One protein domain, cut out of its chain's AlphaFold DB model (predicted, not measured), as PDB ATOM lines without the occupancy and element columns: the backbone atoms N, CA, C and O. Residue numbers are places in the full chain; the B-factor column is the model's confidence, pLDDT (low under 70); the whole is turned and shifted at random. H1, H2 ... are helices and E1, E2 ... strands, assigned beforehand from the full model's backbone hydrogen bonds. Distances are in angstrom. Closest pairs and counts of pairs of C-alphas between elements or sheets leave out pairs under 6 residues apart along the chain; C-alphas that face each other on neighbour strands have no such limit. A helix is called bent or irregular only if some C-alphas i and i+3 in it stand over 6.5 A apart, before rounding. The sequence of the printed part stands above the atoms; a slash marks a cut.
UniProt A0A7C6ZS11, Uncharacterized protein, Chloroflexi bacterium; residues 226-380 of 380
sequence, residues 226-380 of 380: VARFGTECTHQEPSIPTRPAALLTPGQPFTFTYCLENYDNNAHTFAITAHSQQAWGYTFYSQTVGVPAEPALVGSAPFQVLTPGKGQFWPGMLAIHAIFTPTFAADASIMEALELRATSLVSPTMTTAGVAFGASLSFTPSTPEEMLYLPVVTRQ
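This is residues 226 to 380 of the 380 residues of an uncharacterized protein of Chloroflexi bacterium (UniProt A0A7C6ZS11). Two twisted sheets of five strands each lie partly face to face as an imperfect sandwich, with the curled sheet E2, E10, E9, E4, E7 bent over one face of the sheet E1, E3, E8, E5, E6. The short helix H1 sits beside E3 and E8, and a tail, residues 361 to 380, trails from the end of E10. The printed part has 155 residues, with one named helix and ten named strands in the order E1, H1, E2 to E10; its class is mostly strand, though under half of the residues are in named elements. In the orders given, the sheet from E1 to E6 is antiparallel and the sheet from E2 to E7 is mixed. The whole is compact, with a radius of gyration of the C-alphas of 16.7 A, and elongated, spanning 49 by 30 by 29 A.

Start at E1, residues 227 to 230, an edge strand antiparallel to E3, residues 254 to 262; N 228 and O 261 are 3.0 A apart. Beside E3 look for E8, residues 316 to 324, where N 258 and O 320 are 2.9 A apart. E5, residues 283 to 288, follows with N 285 and O 321 at 2.9 A, then its hairpin partner E6, residues 296 to 299, with N 284 and O 299 at 2.8 A. H1, residues 232 to 235, only grazes this strongly twisted sheet; it is too short for an O i to N i+4 pair, and its one O i to N i+3 pair is within hydrogen-bond range. In the other sheet, E2, residues 245 to 248, is parallel to E10, residues 351 to 360, with N 248 and O 359 at 2.8 A. E10 forms a hairpin with E9, residues 335 to 344, where N 340 and O 354 are 2.8 A apart. E4, residues 268 to 276, is antiparallel to E9, with N 275 and O 339 at 2.8 A, and to E7, residues 303 to 307, with N 270 and O 305 at 2.8 A. Between the sheets, the closest C-alphas of E1 and E10, Arg 228 and Thr 352, are 5.3 A apart; those of E7 and E8, Thr 307 and Leu 318, are 5.6 A apart. E3 and E9 are only just apart, at 8.3 A.

Find C-alpha 227 at (72.807, 12.459, 331.543), where E1 begins. E3 runs 26.1 A, E4 24.9 A, E8 26.6 A and E9 29.9 A. E10 runs 31.1 A to C-alpha 360 at (92.029, 15.995, 356.347).

The two C-alphas farthest apart, those of Val 346 and Gln 380, are 53.3 A apart. The printed part has no cut and no long link. The mean pLDDT of the printed part is 74.8; among the residues under 70 are 241 to 249 and 354 to 380, the latter ending at the chain's last residue.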
ATOM      1  N   VAL A 226      69.309  10.979 328.534       75.25
ATOM      2  CA  VAL A 226      70.047  10.548 329.734       75.25
ATOM      3  C   VAL A 226      71.325  11.365 329.900       75.25
ATOM      4  O   VAL A 226      72.111  11.513 328.964       75.25
ATOM      5  N   ALA A 227      71.536  11.888 331.109       80.44
ATOM      6  CA  ALA A 227      72.807  12.459 331.543       80.44
ATOM      7  C   ALA A 227      73.293  11.753 332.800       80.44
ATOM      8  O   ALA A 227      72.486  11.284 333.603       80.44
ATOM      9  N   ARG A 228      74.611  11.735 332.996       79.69
ATOM     10  CA  ARG A 228      75.209  11.297 334.256       79.69
ATOM     11  C   ARG A 228      76.510  12.016 334.572       79.69
ATOM     12  O   ARG A 228      77.161  12.540 333.673       79.69
ATOM     13  N   PHE A 229      76.907  11.983 335.839       77.94
ATOM     14  CA  PHE A 229      78.305  12.181 336.201       77.94
ATOM     15  C   PHE A 229      79.042  10.839 336.123       77.94
ATOM     16  O   PHE A 229      78.787   9.937 336.925       77.94
ATOM     17  N   GLY A 230      79.903  10.704 335.118       72.31
ATOM     18  CA  GLY A 230      80.721   9.517 334.866       72.31
ATOM     19  C   GLY A 230      82.196   9.886 334.765       72.31
ATOM     20  O   GLY A 230      82.638  10.829 335.429       72.31
ATOM     21  N   THR A 231      82.955   9.144 333.963       70.56
ATOM     22  CA  THR A 231      84.421   9.229 333.866       70.56
ATOM     23  C   THR A 231      85.002   9.162 332.471       70.56
ATOM     24  O   THR A 231      86.225   9.171 332.321       70.56
ATOM     25  N   GLU A 232      84.159   9.212 331.444       74.19
ATOM     26  CA  GLU A 232      84.580   9.143 330.044       74.19
ATOM     27  C   GLU A 232      85.561  10.271 329.667       74.19
ATOM     28  O   GLU A 232      86.408  10.085 328.795       74.19
ATOM     29  N   CYS A 233      85.554  11.395 330.399       76.94
ATOM     30  CA  CYS A 233      86.551  12.466 330.284       76.94
ATOM     31  C   CYS A 233      88.003  11.970 330.454       76.94
ATOM     32  O   CYS A 233      88.916  12.537 329.855       76.94
ATOM     33  N   THR A 234      88.223  10.907 331.236       69.75
ATOM     34  CA  THR A 234      89.546  10.305 331.476       69.75
ATOM     35  C   THR A 234      90.030   9.480 330.276       69.75
ATOM     36  O   THR A 234      91.227   9.242 330.133       69.75
ATOM     37  N   HIS A 235      89.124   9.048 329.396       67.69
ATOM     38  CA  HIS A 235      89.421   8.127 328.292       67.69
ATOM     39  C   HIS A 235      89.540   8.806 326.922       67.69
ATOM     40  O   HIS A 235      89.736   8.125 325.917       67.69
ATOM     41  N   GLN A 236      89.409  10.129 326.864       71.75
ATOM     42  CA  GLN A 236      89.586  10.906 325.637       71.75
ATOM     43  C   GLN A 236      90.978  11.525 325.562       71.75
ATOM     44  O   GLN A 236      91.673  11.605 326.565       71.75
ATOM     45  N   GLU A 237      91.361  12.010 324.384       65.88
ATOM     46  CA  GLU A 237      92.582  12.796 324.194       65.88
ATOM     47  C   GLU A 237      92.230  14.254 323.836       65.88
ATOM     48  O   GLU A 237      91.515  14.468 322.853       65.88
ATOM     49  N   PRO A 238      92.714  15.269 324.581       72.38
ATOM     50  CA  PRO A 238      93.502  15.145 325.807       72.38
ATOM     51  C   PRO A 238      92.664  14.601 326.972       72.38
ATOM     52  O   PRO A 238      91.514  15.008 327.161       72.38
ATOM     53  N   SER A 239      93.264  13.710 327.764       72.56
ATOM     54  CA  SER A 239      92.607  13.126 328.936       72.56
ATOM     55  C   SER A 239      92.440  14.165 330.037       72.56
ATOM     56  O   SER A 239      93.384  14.880 330.385       72.56
ATOM     57  N   ILE A 240      91.232  14.240 330.600       78.25
ATOM     58  CA  ILE A 240      90.927  15.050 331.778       78.25
ATOM     59  C   ILE A 240      90.540  14.090 332.907       78.25
ATOM     60  O   ILE A 240      89.396  13.628 332.949       78.25
ATOM     61  N   PRO A 241      91.467  13.786 333.835       69.75
ATOM     62  CA  PRO A 241      91.201  12.853 334.917       69.75
ATOM     63  C   PRO A 241      90.065  13.348 335.805       69.75
ATOM     64  O   PRO A 241      90.142  14.432 336.396       69.75
ATOM     65  N   THR A 242      89.032  12.529 335.962       67.88
ATOM     66  CA  THR A 242      88.043  12.751 337.017       67.88
ATOM     67  C   THR A 242      88.686  12.556 338.383       67.88
ATOM     68  O   THR A 242      89.439  11.608 338.596       67.88
ATOM     69  N   ARG A 243      88.380  13.450 339.325       66.56
ATOM     70  CA  ARG A 243      88.917  13.433 340.692       66.56
ATOM     71  C   ARG A 243      87.747  13.465 341.670       66.56
ATOM     72  O   ARG A 243      87.372  14.558 342.100       66.56
ATOM     73  N   PRO A 244      87.160  12.302 342.002       60.34
ATOM     74  CA  PRO A 244      86.039  12.218 342.933       60.34
ATOM     75  C   PRO A 244      86.485  12.347 344.392       60.34
ATOM     76  O   PRO A 244      85.650  12.291 345.289       60.34
ATOM     77  N   ALA A 245      87.788  12.475 344.656       59.94
ATOM     78  CA  ALA A 245      88.282  12.592 346.010       59.94
ATOM     79  C   ALA A 245      89.563  13.444 346.108       59.94
ATOM     80  O   ALA A 245      90.344  13.517 345.153       59.94
ATOM     81  N   ALA A 246      89.774  14.085 347.265       58.56
ATOM     82  CA  ALA A 246      90.981  14.852 347.574       58.56
ATOM     83  C   ALA A 246      91.442  14.710 349.039       58.56
ATOM     84  O   ALA A 246      90.636  14.685 349.968       58.56
ATOM     85  N   LEU A 247      92.763  14.733 349.264       58.56
ATOM     86  CA  LEU A 247      93.298  15.036 350.591       58.56
ATOM     87  C   LEU A 247      93.236  16.545 350.831       58.56
ATOM     88  O   LEU A 247      93.768  17.339 350.053       58.56
ATOM     89  N   LEU A 248      92.634  16.934 351.946       64.25
ATOM     90  CA  LEU A 248      92.488  18.323 352.344       64.25
ATOM     91  C   LEU A 248      93.684  18.746 353.191       64.25
ATOM     92  O   LEU A 248      93.934  18.194 354.263       64.25
ATOM     93  N   THR A 249      94.401  19.763 352.722       69.88
ATOM     94  CA  THR A 249      95.497  20.384 353.469       69.88
ATOM     95  C   THR A 249      95.167  21.858 353.710       69.88
ATOM     96  O   THR A 249      94.843  22.559 352.749       69.88
ATOM     97  N   PRO A 250      95.248  22.355 354.957       73.81
ATOM     98  CA  PRO A 250      95.019  23.763 355.255       73.81
ATOM     99  C   PRO A 250      95.849  24.691 354.370       73.81
ATOM    100  O   PRO A 250      97.056  24.504 354.215       73.81
ATOM    101  N   GLY A 251      95.207  25.713 353.811       74.25
ATOM    102  CA  GLY A 251      95.845  26.732 352.982       74.25
ATOM    103  C   GLY A 251      96.338  26.241 351.620       74.25
ATOM    104  O   GLY A 251      96.950  27.026 350.901       74.25
ATOM    105  N   GLN A 252      96.085  24.981 351.250       73.00
ATOM    106  CA  GLN A 252      96.468  24.423 349.953       73.00
ATOM    107  C   GLN A 252      95.227  24.191 349.089       73.00
ATOM    108  O   GLN A 252      94.283  23.544 349.549       73.00
ATOM    109  N   PRO A 253      95.199  24.689 347.842       79.56
ATOM    110  CA  PRO A 253      94.071  24.449 346.959       79.56
ATOM    111  C   PRO A 253      93.962  22.963 346.611       79.56
ATOM    112  O   PRO A 253      94.964  22.289 346.367       79.56
ATOM    113  N   PHE A 254      92.731  22.475 346.521       73.88
ATOM    114  CA  PHE A 254      92.417  21.181 345.927       73.88
ATOM    115  C   PHE A 254      91.339  21.346 344.855       73.88
ATOM    116  O   PHE A 254      90.613  22.345 344.827       73.88
ATOM    117  N   THR A 255      91.240  20.344 343.980       82.06
ATOM    118  CA  THR A 255      90.285  20.330 342.872       82.06
ATOM    119  C   THR A 255      89.562  18.994 342.820       82.06
ATOM    120  O   THR A 255      90.200  17.963 342.596       82.06
ATOM    121  N   PHE A 256      88.236  19.023 342.939       81.94
ATOM    122  CA  PHE A 256      87.395  17.924 342.467       81.94
ATOM    123  C   PHE A 256      87.117  18.102 340.980       81.94
ATOM    124  O   PHE A 256      86.928  19.223 340.511       81.94
ATOM    125  N   THR A 257      87.109  17.008 340.227       85.50
ATOM    126  CA  THR A 257      86.795  17.036 338.791       85.50
ATOM    127  C   THR A 257      85.702  16.027 338.494       85.50
ATOM    128  O   THR A 257      85.891  14.833 338.723       85.50
ATOM    129  N   TYR A 258      84.585  16.521 337.970       86.06
ATOM    130  CA  TYR A 258      83.424  15.743 337.554       86.06
ATOM    131  C   TYR A 258      83.366  15.702 336.026       86.06
ATOM    132  O   TYR A 258      83.652  16.712 335.386       86.06
ATOM    133  N   CYS A 259      82.953  14.579 335.439       86.38
ATOM    134  CA  CYS A 259      82.652  14.502 334.010       86.38
ATOM    135  C   CYS A 259      81.139  14.462 333.811       86.38
ATOM    136  O   CYS A 259      80.505  13.469 334.159       86.38
ATOM    137  N   LEU A 260      80.555  15.536 333.282       90.62
ATOM    138  CA  LEU A 260      79.149  15.555 332.897       90.62
ATOM    139  C   LEU A 260      79.002  14.950 331.499       90.62
ATOM    140  O   LEU A 260      79.492  15.507 330.516       90.62
ATOM    141  N   GLU A 261      78.311  13.820 331.432       86.44
ATOM    142  CA  GLU A 261      78.115  13.009 330.236       86.44
ATOM    143  C   GLU A 261      76.677  13.140 329.737       86.44
ATOM    144  O   GLU A 261      75.726  12.907 330.484       86.44
ATOM    145  N   ASN A 262      76.518  13.495 328.467       87.81
ATOM    146  CA  ASN A 262      75.256  13.638 327.761       87.81
ATOM    147  C   ASN A 262      75.123  12.541 326.695       87.81
ATOM    148  O   ASN A 262      75.843  12.532 325.693       87.81
ATOM    149  N   TYR A 263      74.172  11.635 326.910       81.88
ATOM    150  CA  TYR A 263      73.861  10.518 326.016       81.88
ATOM    151  C   TYR A 263      72.707  10.820 325.044       81.88
ATOM    152  O   TYR A 263      72.259   9.920 324.327       81.88
ATOM    153  N   ASP A 264      72.233  12.069 324.976       82.06
ATOM    154  CA  ASP A 264      71.339  12.539 323.913       82.06
ATOM    155  C   ASP A 264      72.154  12.916 322.655       82.06
ATOM    156  O   ASP A 264      73.316  13.323 322.720       82.06
ATOM    157  N   ASN A 265      71.540  12.778 321.479       81.31
ATOM    158  CA  ASN A 265      72.052  13.318 320.220       81.31
ATOM    159  C   ASN A 265      72.147  14.847 320.244       81.31
ATOM    160  O   ASN A 265      73.021  15.419 319.592       81.31
ATOM    161  N   ASN A 266      71.252  15.503 320.980       86.69
ATOM    162  CA  ASN A 266      71.214  16.951 321.082       86.69
ATOM    163  C   ASN A 266      72.139  17.452 322.192       86.69
ATOM    164  O   ASN A 266      72.301  16.820 323.235       86.69
ATOM    165  N   ALA A 267      72.740  18.622 321.981       90.12
ATOM    166  CA  ALA A 267      73.423  19.328 323.054       90.12
ATOM    167  C   ALA A 267      72.398  19.840 324.075       90.12
ATOM    168  O   ALA A 267      71.319  20.308 323.706       90.12
ATOM    169  N   HIS A 268      72.761  19.800 325.353       91.88
ATOM    170  CA  HIS A 268      71.902  20.250 326.442       91.88
ATOM    171  C   HIS A 268      72.597  21.329 327.262       91.88
ATOM    172  O   HIS A 268      73.770  21.215 327.616       91.88
ATOM    173  N   THR A 269      71.844  22.379 327.589       95.88
ATOM    174  CA  THR A 269      72.246  23.315 328.642       95.88
ATOM    175  C   THR A 269      71.759  22.769 329.976       95.88
ATOM    176  O   THR A 269      70.558  22.553 330.146       95.88
ATOM    177  N   PHE A 270      72.676  22.556 330.912       95.94
ATOM    178  CA  PHE A 270      72.383  22.090 332.261       95.94
ATOM    179  C   PHE A 270      72.491  23.241 333.255       95.94
ATOM    180  O   PHE A 270      73.487  23.964 333.269       95.94
ATOM    181  N   ALA A 271      71.481  23.382 334.110       97.06
ATOM    182  CA  ALA A 271      71.601  24.142 335.344       97.06
ATOM    183  C   ALA A 271      72.325  23.282 336.383       97.06
ATOM    184  O   ALA A 271      71.884  22.168 336.677       97.06
ATOM    185  N   ILE A 272      73.425  23.805 336.922       97.19
ATOM    186  CA  ILE A 272      74.242  23.152 337.940       97.19
ATOM    187  C   ILE A 272      73.994  23.815 339.289       97.19
ATOM    188  O   ILE A 272      74.151  25.029 339.444       97.19
ATOM    189  N   THR A 273      73.652  23.001 340.280       95.88
ATOM    190  CA  THR A 273      73.627  23.388 341.694       95.88
ATOM    191  C   THR A 273      74.662  22.581 342.459       95.88
ATOM    192  O   THR A 273      74.874  21.411 342.142       95.88
ATOM    193  N   ALA A 274      75.271  23.184 343.477       93.38
ATOM    194  CA  ALA A 274      76.272  22.538 344.315       93.38
ATOM    195  C   ALA A 274      75.866  22.594 345.789       93.38
ATOM    196  O   ALA A 274      75.343  23.612 346.246       93.38
ATOM    197  N   HIS A 275      76.144  21.524 346.524       87.81
ATOM    198  CA  HIS A 275      75.955  21.448 347.965       87.81
ATOM    199  C   HIS A 275      77.240  20.941 348.627       87.81
ATOM    200  O   HIS A 275      77.668  19.817 348.380       87.81
ATOM    201  N   SER A 276      77.846  21.790 349.458       87.81
ATOM    202  CA  SER A 276      79.037  21.481 350.254       87.81
ATOM    203  C   SER A 276      78.625  21.200 351.693       87.81
ATOM    204  O   SER A 276      77.959  22.033 352.312       87.81
ATOM    205  N   GLN A 277      79.052  20.063 352.243       80.38
ATOM    206  CA  GLN A 277      78.826  19.730 353.652       80.38
ATOM    207  C   GLN A 277      79.467  20.762 354.593       80.38
ATOM    208  O   GLN A 277      78.887  21.097 355.625       80.38
ATOM    209  N   GLN A 278      80.634  21.294 354.229       85.25
ATOM    210  CA  GLN A 278      81.339  22.329 354.987       85.25
ATOM    211  C   GLN A 278      80.876  23.761 354.659       85.25
ATOM    212  O   GLN A 278      81.480  24.728 355.131       85.25
ATOM    213  N   ALA A 279      79.819  23.922 353.854       90.88
ATOM    214  CA  ALA A 279      79.340  25.212 353.355       90.88
ATOM    215  C   ALA A 279      80.442  26.046 352.662       90.88
ATOM    216  O   ALA A 279      80.471  27.276 352.747       90.88
ATOM    217  N   TRP A 280      81.369  25.376 351.975       93.75
ATOM    218  CA  TRP A 280      82.471  26.015 351.264       93.75
ATOM    219  C   TRP A 280      82.025  26.624 349.932       93.75
ATOM    220  O   TRP A 280      81.303  26.014 349.142       93.75
ATOM    221  N   GLY A 281      82.489  27.849 349.667       94.00
ATOM    222  CA  GLY A 281      82.232  28.582 348.428       94.00
ATOM    223  C   GLY A 281      83.213  28.197 347.323       94.00
ATOM    224  O   GLY A 281      84.188  28.910 347.091       94.00
ATOM    225  N   TYR A 282      82.969  27.070 346.655       96.62
ATOM    226  CA  TYR A 282      83.796  26.613 345.536       96.62
ATOM    227  C   TYR A 282      83.768  27.587 344.356       96.62
ATOM    228  O   TYR A 282      82.730  28.161 344.016       96.62
ATOM    229  N   THR A 283      84.916  27.711 343.690       97.62
ATOM    230  CA  THR A 283      85.012  28.330 342.364       97.62
ATOM    231  C   THR A 283      84.997  27.236 341.309       97.62
ATOM    232  O   THR A 283      85.779  26.286 341.388       97.62
ATOM    233  N   PHE A 284      84.122  27.373 340.320       97.62
ATOM    234  CA  PHE A 284      83.917  26.376 339.284       97.62
ATOM    235  C   PHE A 284      84.500  26.813 337.943       97.62
ATOM    236  O   PHE A 284      84.381  27.974 337.536       97.62
ATOM    237  N   TYR A 285      85.080  25.845 337.240       96.38
ATOM    238  CA  TYR A 285      85.517  25.963 335.853       96.38
ATOM    239  C   TYR A 285      84.888  24.844 335.030       96.38
ATOM    240  O   TYR A 285      84.676  23.746 335.547       96.38
ATOM    241  N   SER A 286      84.623  25.101 333.755       94.44
ATOM    242  CA  SER A 286      84.228  24.074 332.795       94.44
ATOM    243  C   SER A 286      85.303  23.888 331.731       94.44
ATOM    244  O   SER A 286      86.020  24.825 331.382       94.44
ATOM    245  N   GLN A 287      85.431  22.672 331.212       91.50
ATOM    246  CA  GLN A 287      86.380  22.358 330.151       91.50
ATOM    247  C   GLN A 287      85.743  21.355 329.187       91.50
ATOM    248  O   GLN A 287      85.326  20.264 329.583       91.50
ATOM    249  N   THR A 288      85.629  21.729 327.913       84.25
ATOM    250  CA  THR A 288      85.155  20.814 326.868       84.25
ATOM    251  C   THR A 288      86.237  19.781 326.571       84.25
ATOM    252  O   THR A 288      87.388  20.135 326.328       84.25
ATOM    253  N   VAL A 289      85.858  18.505 326.594       76.44
ATOM    254  CA  VAL A 289      86.764  17.376 326.344       76.44
ATOM    255  C   VAL A 289      87.090  17.269 324.848       76.44
ATOM    256  O   VAL A 289      86.274  17.652 324.014       76.44
ATOM    257  N   GLY A 290      88.270  16.743 324.502       65.06
ATOM    258  CA  GLY A 290      88.621  16.328 323.134       65.06
ATOM    259  C   GLY A 290      88.959  17.451 322.146       65.06
ATOM    260  O   GLY A 290      89.303  17.203 320.992       65.06
ATOM    261  N   VAL A 291      88.917  18.697 322.605       65.62
ATOM    262  CA  VAL A 291      89.609  19.828 321.987       65.62
ATOM    263  C   VAL A 291      90.606  20.312 323.038       65.62
ATOM    264  O   VAL A 291      90.224  20.370 324.208       65.62
ATOM    265  N   PRO A 292      91.865  20.645 322.703       61.03
ATOM    266  CA  PRO A 292      92.737  21.341 323.642       61.03
ATOM    267  C   PRO A 292      92.103  22.698 323.974       61.03
ATOM    268  O   PRO A 292      92.263  23.678 323.251       61.03
ATOM    269  N   ALA A 293      91.310  22.712 325.038       67.06
ATOM    270  CA  ALA A 293      90.608  23.864 325.565       67.06
ATOM    271  C   ALA A 293      91.080  24.069 327.001       67.06
ATOM    272  O   ALA A 293      91.120  23.121 327.784       67.06
ATOM    273  N   GLU A 294      91.464  25.295 327.340       83.00
ATOM    274  CA  GLU A 294      91.786  25.657 328.717       83.00
ATOM    275  C   GLU A 294      90.501  25.701 329.564       83.00
ATOM    276  O   GLU A 294      89.440  26.057 329.036       83.00
ATOM    277  N   PRO A 295      90.558  25.357 330.865       90.38
ATOM    278  CA  PRO A 295      89.418  25.523 331.762       90.38
ATOM    279  C   PRO A 295      88.900  26.969 331.764       90.38
ATOM    280  O   PRO A 295      89.644  27.910 332.041       90.38
ATOM    281  N   ALA A 296      87.608  27.149 331.502       92.50
ATOM    282  CA  ALA A 296      86.938  28.444 331.496       92.50
ATOM    283  C   ALA A 296      86.202  28.682 332.821       92.50
ATOM    284  O   ALA A 296      85.455  27.823 333.289       92.50
ATOM    285  N   LEU A 297      86.396  29.856 333.428       95.25
ATOM    286  CA  LEU A 297      85.729  30.226 334.679       95.25
ATOM    287  C   LEU A 297      84.214  30.346 334.463       95.25
ATOM    288  O   LEU A 297      83.771  31.140 333.634       95.25
ATOM    289  N   VAL A 298      83.428  29.620 335.263       95.94
ATOM    290  CA  VAL A 298      81.958  29.760 335.309       95.94
ATOM    291  C   VAL A 298      81.464  30.433 336.597       95.94
ATOM    292  O   VAL A 298      80.319  30.872 336.653       95.94
ATOM    293  N   GLY A 299      82.327  30.585 337.609       93.19
ATOM    294  CA  GLY A 299      82.036  31.322 338.844       93.19
ATOM    295  C   GLY A 299      81.579  30.425 339.995       93.19
ATOM    296  O   GLY A 299      82.083  29.317 340.156       93.19
ATOM    297  N   SER A 300      80.668  30.914 340.836       95.25
ATOM    298  CA  SER A 300      80.074  30.156 341.946       95.25
ATOM    299  C   SER A 300      78.755  29.500 341.529       95.25
ATOM    300  O   SER A 300      78.028  30.049 340.705       95.25
ATOM    301  N   ALA A 301      78.397  28.368 342.140       92.31
ATOM    302  CA  ALA A 301      77.066  27.784 341.966       92.31
ATOM    303  C   ALA A 301      75.957  28.688 342.561       92.31
ATOM    304  O   ALA A 301      76.189  29.316 343.596       92.31
ATOM    305  N   PRO A 302      74.753  28.733 341.954       96.56
ATOM    306  CA  PRO A 302      74.353  28.007 340.744       96.56
ATOM    307  C   PRO A 302      74.894  28.643 339.451       96.56
ATOM    308  O   PRO A 302      75.003  29.861 339.346       96.56
ATOM    309  N   PHE A 303      75.174  27.815 338.442       97.06
ATOM    310  CA  PHE A 303      75.617  28.259 337.111       97.06
ATOM    311  C   PHE A 303      75.029  27.373 336.001       97.06
ATOM    312  O   PHE A 303      74.363  26.377 336.278       97.06
ATOM    313  N   GLN A 304      75.250  27.743 334.738       96.75
ATOM    314  CA  GLN A 304      74.814  26.965 333.575       96.75
ATOM    315  C   GLN A 304      76.006  26.544 332.726       96.75
ATOM    316  O   GLN A 304      76.957  27.308 332.561       96.75
ATOM    317  N   VAL A 305      75.934  25.343 332.158       95.44
ATOM    318  CA  VAL A 305      76.935  24.829 331.220       95.44
ATOM    319  C   VAL A 305      76.276  24.156 330.028       95.44
ATOM    320  O   VAL A 305      75.217  23.546 330.157       95.44
ATOM    321  N   LEU A 306      76.917  24.258 328.866       93.81
ATOM    322  CA  LEU A 306      76.531  23.532 327.663       93.81
ATOM    323  C   LEU A 306      77.364  22.255 327.563       93.81
ATOM    324  O   LEU A 306      78.586  22.325 327.448       93.81
ATOM    325  N   THR A 307      76.696  21.107 327.550       91.69
ATOM    326  CA  THR A 307      77.326  19.819 327.250       91.69
ATOM    327  C   THR A 307      76.941  19.422 325.826       91.69
ATOM    328  O   THR A 307      75.745  19.437 325.500       91.69
ATOM    329  N   PRO A 308      77.909  19.090 324.950       90.06
ATOM    330  CA  PRO A 308      77.609  18.710 323.574       90.06
ATOM    331  C   PRO A 308      76.754  17.438 323.522       90.06
ATOM    332  O   PRO A 308      76.655  16.705 324.504       90.06
ATOM    333  N   GLY A 309      76.113  17.184 322.384       87.06
ATOM    334  CA  GLY A 309      75.445  15.907 322.130       87.06
ATOM    335  C   GLY A 309      76.450  14.797 321.817       87.06
ATOM    336  O   GLY A 309      77.594  15.066 321.437       87.06
ATOM    337  N   LYS A 310      76.006  13.541 321.902       82.69
ATOM    338  CA  LYS A 310      76.841  12.345 321.690       82.69
ATOM    339  C   LYS A 310      77.417  12.172 320.277       82.69
ATOM    340  O   LYS A 310      78.197  11.263 320.019       82.69
ATOM    341  N   GLY A 311      76.995  13.010 319.328       75.81
ATOM    342  CA  GLY A 311      77.543  13.016 317.970       75.81
ATOM    343  C   GLY A 311      78.930  13.659 317.871       75.81
ATOM    344  O   GLY A 311      79.645  13.393 316.912       75.81
ATOM    345  N   GLN A 312      79.309  14.506 318.838       72.88
ATOM    346  CA  GLN A 312      80.615  15.178 318.848       72.88
ATOM    347  C   GLN A 312      81.687  14.346 319.567       72.88
ATOM    348  O   GLN A 312      82.817  14.265 319.098       72.88
ATOM    349  N   PHE A 313      81.305  13.710 320.674       72.12
ATOM    350  CA  PHE A 313      82.081  12.719 321.418       72.12
ATOM    351  C   PHE A 313      81.123  11.642 321.920       72.12
ATOM    352  O   PHE A 313      79.938  11.929 322.067       72.12
ATOM    353  N   TRP A 314      81.609  10.433 322.202       70.81
ATOM    354  CA  TRP A 314      80.780   9.364 322.761       70.81
ATOM    355  C   TRP A 314      81.114   9.110 324.241       70.81
ATOM    356  O   TRP A 314      82.156   8.502 324.498       70.81
ATOM    357  N   PRO A 315      80.266   9.514 325.211       79.25
ATOM    358  CA  PRO A 315      79.112  10.423 325.109       79.25
ATOM    359  C   PRO A 315      79.540  11.883 324.891       79.25
ATOM    360  O   PRO A 315      80.727  12.191 324.862       79.25
ATOM    361  N   GLY A 316      78.596  12.815 324.751       86.94
ATOM    362  CA  GLY A 316      78.943  14.236 324.761       86.94
ATOM    363  C   GLY A 316      79.440  14.621 326.153       86.94
ATOM    364  O   GLY A 316      78.755  14.350 327.131       86.94
ATOM    365  N   MET A 317      80.630  15.210 326.278       88.62
ATOM    366  CA  MET A 317      81.282  15.376 327.583       88.62
ATOM    367  C   MET A 317      81.685  16.812 327.885       88.62
ATOM    368  O   MET A 317      82.132  17.558 327.010       88.62
ATOM    369  N   LEU A 318      81.594  17.158 329.165       92.75
ATOM    370  CA  LEU A 318      82.117  18.389 329.737       92.75
ATOM    371  C   LEU A 318      82.708  18.097 331.119       92.75
ATOM    372  O   LEU A 318      82.009  17.592 331.998       92.75
ATOM    373  N   ALA A 319      83.970  18.455 331.337       91.88
ATOM    374  CA  ALA A 319      84.556  18.418 332.667       91.88
ATOM    375  C   ALA A 319      84.138  19.658 333.473       91.88
ATOM    376  O   ALA A 319      84.100  20.774 332.949       91.88
ATOM    377  N   ILE A 320      83.833  19.461 334.754       95.06
ATOM    378  CA  ILE A 320      83.560  20.519 335.730       95.06
ATOM    379  C   ILE A 320      84.589  20.394 336.851       95.06
ATOM    380  O   ILE A 320      84.633  19.381 337.552       95.06
ATOM    381  N   HIS A 321      85.394  21.434 337.037       93.62
ATOM    382  CA  HIS A 321      86.392  21.515 338.098       93.62
ATOM    383  C   HIS A 321      85.853  22.372 339.236       93.62
ATOM    384  O   HIS A 321      85.543  23.544 339.027       93.62
ATOM    385  N   ALA A 322      85.764  21.806 340.436       93.44
ATOM    386  CA  ALA A 322      85.409  22.520 341.653       93.44
ATOM    387  C   ALA A 322      86.677  22.761 342.472       93.44
ATOM    388  O   ALA A 322      87.292  21.810 342.957       93.44
ATOM    389  N   ILE A 323      87.076  24.025 342.606       92.88
ATOM    390  CA  ILE A 323      88.323  24.425 343.260       92.88
ATOM    391  C   ILE A 323      88.007  25.132 344.571       92.88
ATOM    392  O   ILE A 323      87.173  26.042 344.614       92.88
ATOM    393  N   PHE A 324      88.706  24.742 345.635       91.44
ATOM    394  CA  PHE A 324      88.623  25.416 346.923       91.44
ATOM    395  C   PHE A 324      89.966  25.390 347.658       91.44
ATOM    396  O   PHE A 324      90.760  24.468 347.492       91.44
ATOM    397  N   THR A 325      90.224  26.421 348.466       88.25
ATOM    398  CA  THR A 325      91.379  26.487 349.375       88.25
ATOM    399  C   THR A 325      90.857  26.509 350.808       88.25
ATOM    400  O   THR A 325      90.291  27.520 351.227       88.25
ATOM    401  N   PRO A 326      91.002  25.416 351.567       80.75
ATOM    402  CA  PRO A 326      90.410  25.315 352.884       80.75
ATOM    403  C   PRO A 326      91.229  26.049 353.947       80.75
ATOM    404  O   PRO A 326      92.454  26.115 353.873       80.75
ATOM    405  N   THR A 327      90.555  26.582 354.966       87.31
ATOM    406  CA  THR A 327      91.165  27.434 356.008       87.31
ATOM    407  C   THR A 327      91.042  26.857 357.421       87.31
ATOM    408  O   THR A 327      91.064  27.602 358.399       87.31
ATOM    409  N   PHE A 328      90.869  25.540 357.553       80.50
ATOM    410  CA  PHE A 328      90.767  24.874 358.857       80.50
ATOM    411  C   PHE A 328      92.132  24.762 359.568       80.50
ATOM    412  O   PHE A 328      93.181  24.916 358.947       80.50
ATOM    413  N   ALA A 329      92.132  24.512 360.882       75.88
ATOM    414  CA  ALA A 329      93.364  24.329 361.659       75.88
ATOM    415  C   ALA A 329      94.078  23.013 361.292       75.88
ATOM    416  O   ALA A 329      93.427  22.032 360.964       75.88
ATOM    417  N   ALA A 330      95.412  22.953 361.355       64.75
ATOM    418  CA  ALA A 330      96.170  21.779 360.891       64.75
ATOM    419  C   ALA A 330      95.855  20.464 361.629       64.75
ATOM    420  O   ALA A 330      96.025  19.379 361.077       64.75
ATOM    421  N   ASP A 331      95.370  20.561 362.858       60.22
ATOM    422  CA  ASP A 331      94.927  19.463 363.711       60.22
ATOM    423  C   ASP A 331      93.417  19.179 363.610       60.22
ATOM    424  O   ASP A 331      92.927  18.252 364.248       60.22
ATOM    425  N   ALA A 332      92.669  19.935 362.801       63.72
ATOM    426  CA  ALA A 332      91.231  19.751 362.670       63.72
ATOM    427  C   ALA A 332      90.883  18.510 361.839       63.72
ATOM    428  O   ALA A 332      91.376  18.327 360.727       63.72
ATOM    429  N   SER A 333      89.961  17.709 362.371       65.69
ATOM    430  CA  SER A 333      89.299  16.588 361.700       65.69
ATOM    431  C   SER A 333      88.201  17.092 360.766       65.69
ATOM    432  O   SER A 333      87.059  17.264 361.188       65.69
ATOM    433  N   ILE A 334      88.532  17.338 359.499       67.06
ATOM    434  CA  ILE A 334      87.581  17.810 358.488       67.06
ATOM    435  C   ILE A 334      87.254  16.708 357.486       67.06
ATOM    436  O   ILE A 334      88.152  16.078 356.926       67.06
ATOM    437  N   MET A 335      85.958  16.551 357.228       66.88
ATOM    438  CA  MET A 335      85.405  15.779 356.122       66.88
ATOM    439  C   MET A 335      84.504  16.689 355.293       66.88
ATOM    440  O   MET A 335      83.674  17.417 355.832       66.88
ATOM    441  N   GLU A 336      84.673  16.638 353.987       72.94
ATOM    442  CA  GLU A 336      83.899  17.387 353.019       72.94
ATOM    443  C   GLU A 336      83.224  16.421 352.057       72.94
ATOM    444  O   GLU A 336      83.851  15.492 351.550       72.94
ATOM    445  N   ALA A 337      81.955  16.681 351.776       73.31
ATOM    446  CA  ALA A 337      81.225  16.058 350.689       73.31
ATOM    447  C   ALA A 337      80.684  17.181 349.807       73.31
ATOM    448  O   ALA A 337      79.914  18.026 350.273       73.31
ATOM    449  N   LEU A 338      81.114  17.198 348.546       80.88
ATOM    450  CA  LEU A 338      80.600  18.104 347.531       80.88
ATOM    451  C   LEU A 338      79.686  17.326 346.593       80.88
ATOM    452  O   LEU A 338      80.131  16.458 345.841       80.88
ATOM    453  N   GLU A 339      78.411  17.674 346.606       81.38
ATOM    454  CA  GLU A 339      77.426  17.157 345.670       81.38
ATOM    455  C   GLU A 339      77.160  18.186 344.571       81.38
ATOM    456  O   GLU A 339      76.838  19.341 344.857       81.38
ATOM    457  N   LEU A 340      77.247  17.761 343.312       86.56
ATOM    458  CA  LEU A 340      76.743  18.505 342.164       86.56
ATOM    459  C   LEU A 340      75.473  17.853 341.646       86.56
ATOM    460  O   LEU A 340      75.426  16.640 341.462       86.56
ATOM    461  N   ARG A 341      74.467  18.671 341.339       85.94
ATOM    462  CA  ARG A 341      73.275  18.251 340.599       85.94
ATOM    463  C   ARG A 341      73.198  19.009 339.289       85.94
ATOM    464  O   ARG A 341      73.382  20.224 339.277       85.94
ATOM    465  N   ALA A 342      72.908  18.288 338.216       88.56
ATOM    466  CA  ALA A 342      72.702  18.832 336.886       88.56
ATOM    467  C   ALA A 342      71.270  18.543 336.427       88.56
ATOM    468  O   ALA A 342      70.840  17.391 336.427       88.56
ATOM    469  N   THR A 343      70.558  19.587 336.003       91.94
ATOM    470  CA  THR A 343      69.200  19.494 335.445       91.94
ATOM    471  C   THR A 343      69.180  20.135 334.069       91.94
ATOM    472  O   THR A 343      69.536  21.307 333.924       91.94
ATOM    473  N   SER A 344      68.771  19.387 333.046       92.06
ATOM    474  CA  SER A 344      68.675  19.920 331.684       92.06
ATOM    475  C   SER A 344      67.567  20.969 331.584       92.06
ATOM    476  O   SER A 344      66.434  20.737 331.993       92.06
ATOM    477  N   LEU A 345      67.875  22.130 331.003       91.62
ATOM    478  CA  LEU A 345      66.889  23.190 330.755       91.62
ATOM    479  C   LEU A 345      65.970  22.876 329.570       91.62
ATOM    480  O   LEU A 345      64.877  23.426 329.475       91.62
ATOM    481  N   VAL A 346      66.421  22.005 328.664       85.06
ATOM    482  CA  VAL A 346      65.672  21.599 327.465       85.06
ATOM    483  C   VAL A 346      64.781  20.392 327.769       85.06
ATOM    484  O   VAL A 346      63.645  20.339 327.308       85.06
ATOM    485  N   SER A 347      65.271  19.467 328.600       85.31
ATOM    486  CA  SER A 347      64.559  18.254 329.015       85.31
ATOM    487  C   SER A 347      64.569  18.143 330.545       85.31
ATOM    488  O   SER A 347      65.370  17.382 331.074       85.31
ATOM    489  N   PRO A 348      63.711  18.868 331.293       82.50
ATOM    490  CA  PRO A 348      63.807  18.969 332.761       82.50
ATOM    491  C   PRO A 348      63.694  17.654 333.539       82.50
ATOM    492  O   PRO A 348      64.048  17.600 334.712       82.50
ATOM    493  N   THR A 349      63.207  16.589 332.902       78.19
ATOM    494  CA  THR A 349      63.198  15.228 333.452       78.19
ATOM    495  C   THR A 349      64.587  14.579 333.469       78.19
ATOM    496  O   THR A 349      64.825  13.667 334.256       78.19
ATOM    497  N   MET A 350      65.516  15.054 332.638       79.94
ATOM    498  CA  MET A 350      66.914  14.633 332.596       79.94
ATOM    499  C   MET A 350      67.678  15.331 333.725       79.94
ATOM    500  O   MET A 350      68.098  16.489 333.610       79.94
ATOM    501  N   THR A 351      67.835  14.604 334.829       78.12
ATOM    502  CA  THR A 351      68.540  15.058 336.030       78.12
ATOM    503  C   THR A 351      69.589  14.040 336.446       78.12
ATOM    504  O   THR A 351      69.403  12.839 336.270       78.12
ATOM    505  N   THR A 352      70.703  14.514 336.995       76.62
ATOM    506  CA  THR A 352      71.742  13.646 337.552       76.62
ATOM    507  C   THR A 352      72.461  14.318 338.715       76.62
ATOM    508  O   THR A 352      72.447  15.545 338.834       76.62
ATOM    509  N   ALA A 353      73.074  13.513 339.578       73.94
ATOM    510  CA  ALA A 353      73.866  13.967 340.708       73.94
ATOM    511  C   ALA A 353      75.204  13.221 340.761       73.94
ATOM    512  O   ALA A 353      75.296  12.065 340.354       73.94
ATOM    513  N   GLY A 354      76.239  13.899 341.241       69.94
ATOM    514  CA  GLY A 354      77.568  13.340 341.452       69.94
ATOM    515  C   GLY A 354      78.136  13.866 342.758       69.94
ATOM    516  O   GLY A 354      77.958  15.041 343.076       69.94
ATOM    517  N   VAL A 355      78.818  13.010 343.514       66.25
ATOM    518  CA  VAL A 355      79.398  13.371 344.814       66.25
ATOM    519  C   VAL A 355      80.906  13.155 344.776       66.25
ATOM    520  O   VAL A 355      81.378  12.167 344.218       66.25
ATOM    521  N   ALA A 356      81.651  14.090 345.364       67.62
ATOM    522  CA  ALA A 356      83.079  13.967 345.615       67.62
ATOM    523  C   ALA A 356      83.383  14.189 347.101       67.62
ATOM    524  O   ALA A 356      82.647  14.905 347.783       67.62
ATOM    525  N   PHE A 357      84.471  13.592 347.589       63.97
ATOM    526  CA  PHE A 357      84.801  13.563 349.016       63.97
ATOM    527  C   PHE A 357      86.198  14.094 349.316       63.97
ATOM    528  O   PHE A 357      87.176  13.760 348.652       63.97
ATOM    529  N   GLY A 358      86.313  14.901 350.362       60.91
ATOM    530  CA  GLY A 358      87.580  15.406 350.868       60.91
ATOM    531  C   GLY A 358      87.769  15.043 352.330       60.91
ATOM    532  O   GLY A 358      86.831  15.155 353.110       60.91
ATOM    533  N   ALA A 359      88.978  14.664 352.731       60.25
ATOM    534  CA  ALA A 359      89.294  14.459 354.144       60.25
ATOM    535  C   ALA A 359      90.654  15.050 354.524       60.25
ATOM    536  O   ALA A 359      91.602  15.018 353.739       60.25
ATOM    537  N   SER A 360      90.756  15.594 355.736       58.25
ATOM    538  CA  SER A 360      92.029  15.995 356.347       58.25
ATOM    539  C   SER A 360      92.750  14.795 356.971       58.25
ATOM    540  O   SER A 360      92.092  13.885 357.469       58.25
ATOM    541  N   LEU A 361      94.083  14.846 357.073       51.34
ATOM    542  CA  LEU A 361      94.884  13.796 357.732       51.34
ATOM    543  C   LEU A 361      94.586  13.611 359.230       51.34
ATOM    544  O   LEU A 361      94.898  12.562 359.781       51.34
ATOM    545  N   SER A 362      94.036  14.629 359.893       46.06
ATOM    546  CA  SER A 362      93.763  14.610 361.337       46.06
ATOM    547  C   SER A 362      92.414  13.968 361.680       46.06
ATOM    548  O   SER A 362      92.121  13.757 362.855       46.06
ATOM    549  N   PHE A 363      91.603  13.631 360.668       44.59
ATOM    550  CA  PHE A 363      90.289  13.026 360.855       44.59
ATOM    551  C   PHE A 363      90.396  11.677 361.574       44.59
ATOM    552  O   PHE A 363      90.884  10.701 361.015       44.59
ATOM    553  N   THR A 364      89.925  11.644 362.825       42.78
ATOM    554  CA  THR A 364      89.831  10.426 363.639       42.78
ATOM    555  C   THR A 364      88.358  10.183 363.995       42.78
ATOM    556  O   THR A 364      87.795  10.926 364.800       42.78
ATOM    557  N   PRO A 365      87.699   9.203 363.374       38.75
ATOM    558  CA  PRO A 365      86.268   8.954 363.540       38.75
ATOM    559  C   PRO A 365      85.923   8.421 364.942       38.75
ATOM    560  O   PRO A 365      86.672   7.641 365.526       38.75
ATOM    561  N   SER A 366      84.784   8.854 365.497       34.12
ATOM    562  CA  SER A 366      84.357   8.550 366.878       34.12
ATOM    563  C   SER A 366      83.549   7.258 367.043       34.12
ATOM    564  O   SER A 366      83.342   6.817 368.173       34.12
ATOM    565  N   THR A 367      83.093   6.641 365.950       33.22
ATOM    566  CA  THR A 367      82.345   5.375 365.961       33.22
ATOM    567  C   THR A 367      82.904   4.404 364.907       33.22
ATOM    568  O   THR A 367      83.341   4.860 363.850       33.22
ATOM    569  N   PRO A 368      82.887   3.073 365.144       32.59
ATOM    570  CA  PRO A 368      83.325   2.057 364.175       32.59
ATOM    571  C   PRO A 368      82.611   2.108 362.820       32.59
ATOM    572  O   PRO A 368      83.154   1.650 361.823       32.59
ATOM    573  N   GLU A 369      81.396   2.654 362.791       29.84
ATOM    574  CA  GLU A 369      80.530   2.699 361.611       29.84
ATOM    575  C   GLU A 369      80.715   3.970 360.769       29.84
ATOM    576  O   GLU A 369      80.364   3.963 359.592       29.84
ATOM    577  N   GLU A 370      81.296   5.025 361.351       30.05
ATOM    578  CA  GLU A 370      81.666   6.288 360.691       30.05
ATOM    579  C   GLU A 370      83.170   6.361 360.418       30.05
ATOM    580  O   GLU A 370      83.698   7.408 360.028       30.05
ATOM    581  N   MET A 371      83.885   5.258 360.658       28.55
ATOM    582  CA  MET A 371      85.295   5.221 360.357       28.55
ATOM    583  C   MET A 371      85.501   5.219 358.865       28.55
ATOM    584  O   MET A 371      85.115   4.236 358.258       28.55
ATOM    585  N   LEU A 372      86.109   6.273 358.311       28.09
ATOM    586  CA  LEU A 372      86.724   6.277 356.986       28.09
ATOM    587  C   LEU A 372      88.204   5.910 357.133       28.09
ATOM    588  O   LEU A 372      89.011   6.741 357.536       28.09
ATOM    589  N   TYR A 373      88.548   4.664 356.835       30.66
ATOM    590  CA  TYR A 373      89.908   4.158 356.806       30.66
ATOM    591  C   TYR A 373      90.057   3.224 355.607       30.66
ATOM    592  O   TYR A 373      89.720   2.052 355.653       30.66
ATOM    593  N   LEU A 374      90.656   3.745 354.539       26.05
ATOM    594  CA  LEU A 374      91.353   2.917 353.559       26.05
ATOM    595  C   LEU A 374      92.764   3.347 353.386       26.05
ATOM    596  O   LEU A 374      93.016   4.548 353.487       26.05
ATOM    597  N   PRO A 375      93.672   2.400 353.100       25.64
ATOM    598  CA  PRO A 375      95.069   2.611 353.298       25.64
ATOM    599  C   PRO A 375      95.457   3.669 352.307       25.64
ATOM    600  O   PRO A 375      95.566   3.398 351.115       25.64
ATOM    601  N   VAL A 376      95.758   4.849 352.823       28.86
ATOM    602  CA  VAL A 376      96.976   5.459 352.360       28.86
ATOM    603  C   VAL A 376      97.879   5.590 353.545       28.86
ATOM    604  O   VAL A 376      97.713   6.404 354.451       28.86
ATOM    605  N   VAL A 377      98.804   4.642 353.508       28.97
ATOM    606  CA  VAL A 377     100.031   4.620 354.257       28.97
ATOM    607  C   VAL A 377     100.531   6.056 354.403       28.97
ATOM    608  O   VAL A 377     100.689   6.811 353.450       28.97
ATOM    609  N   THR A 378     100.719   6.435 355.648       23.39
ATOM    610  CA  THR A 378     101.482   7.584 356.119       23.39
ATOM    611  C   THR A 378     102.309   6.996 357.282       23.39
ATOM    612  O   THR A 378     101.872   6.029 357.900       23.39
ATOM    613  N   ARG A 379     103.513   7.431 357.654       23.73
ATOM    614  CA  ARG A 379     104.149   8.740 357.536       23.73
ATOM    615  C   ARG A 379     105.610   8.654 358.049       23.73
ATOM    616  O   ARG A 379     105.902   7.792 358.869       23.73
ATOM    617  N   GLN A 380     106.399   9.656 357.642       22.86
ATOM    618  CA  GLN A 380     107.719  10.124 358.107       22.86
ATOM    619  C   GLN A 380     108.943   9.214 358.044       22.86
ATOM    620  O   GLN A 380     108.932   8.091 358.587       22.86
TER     621      GLN A 380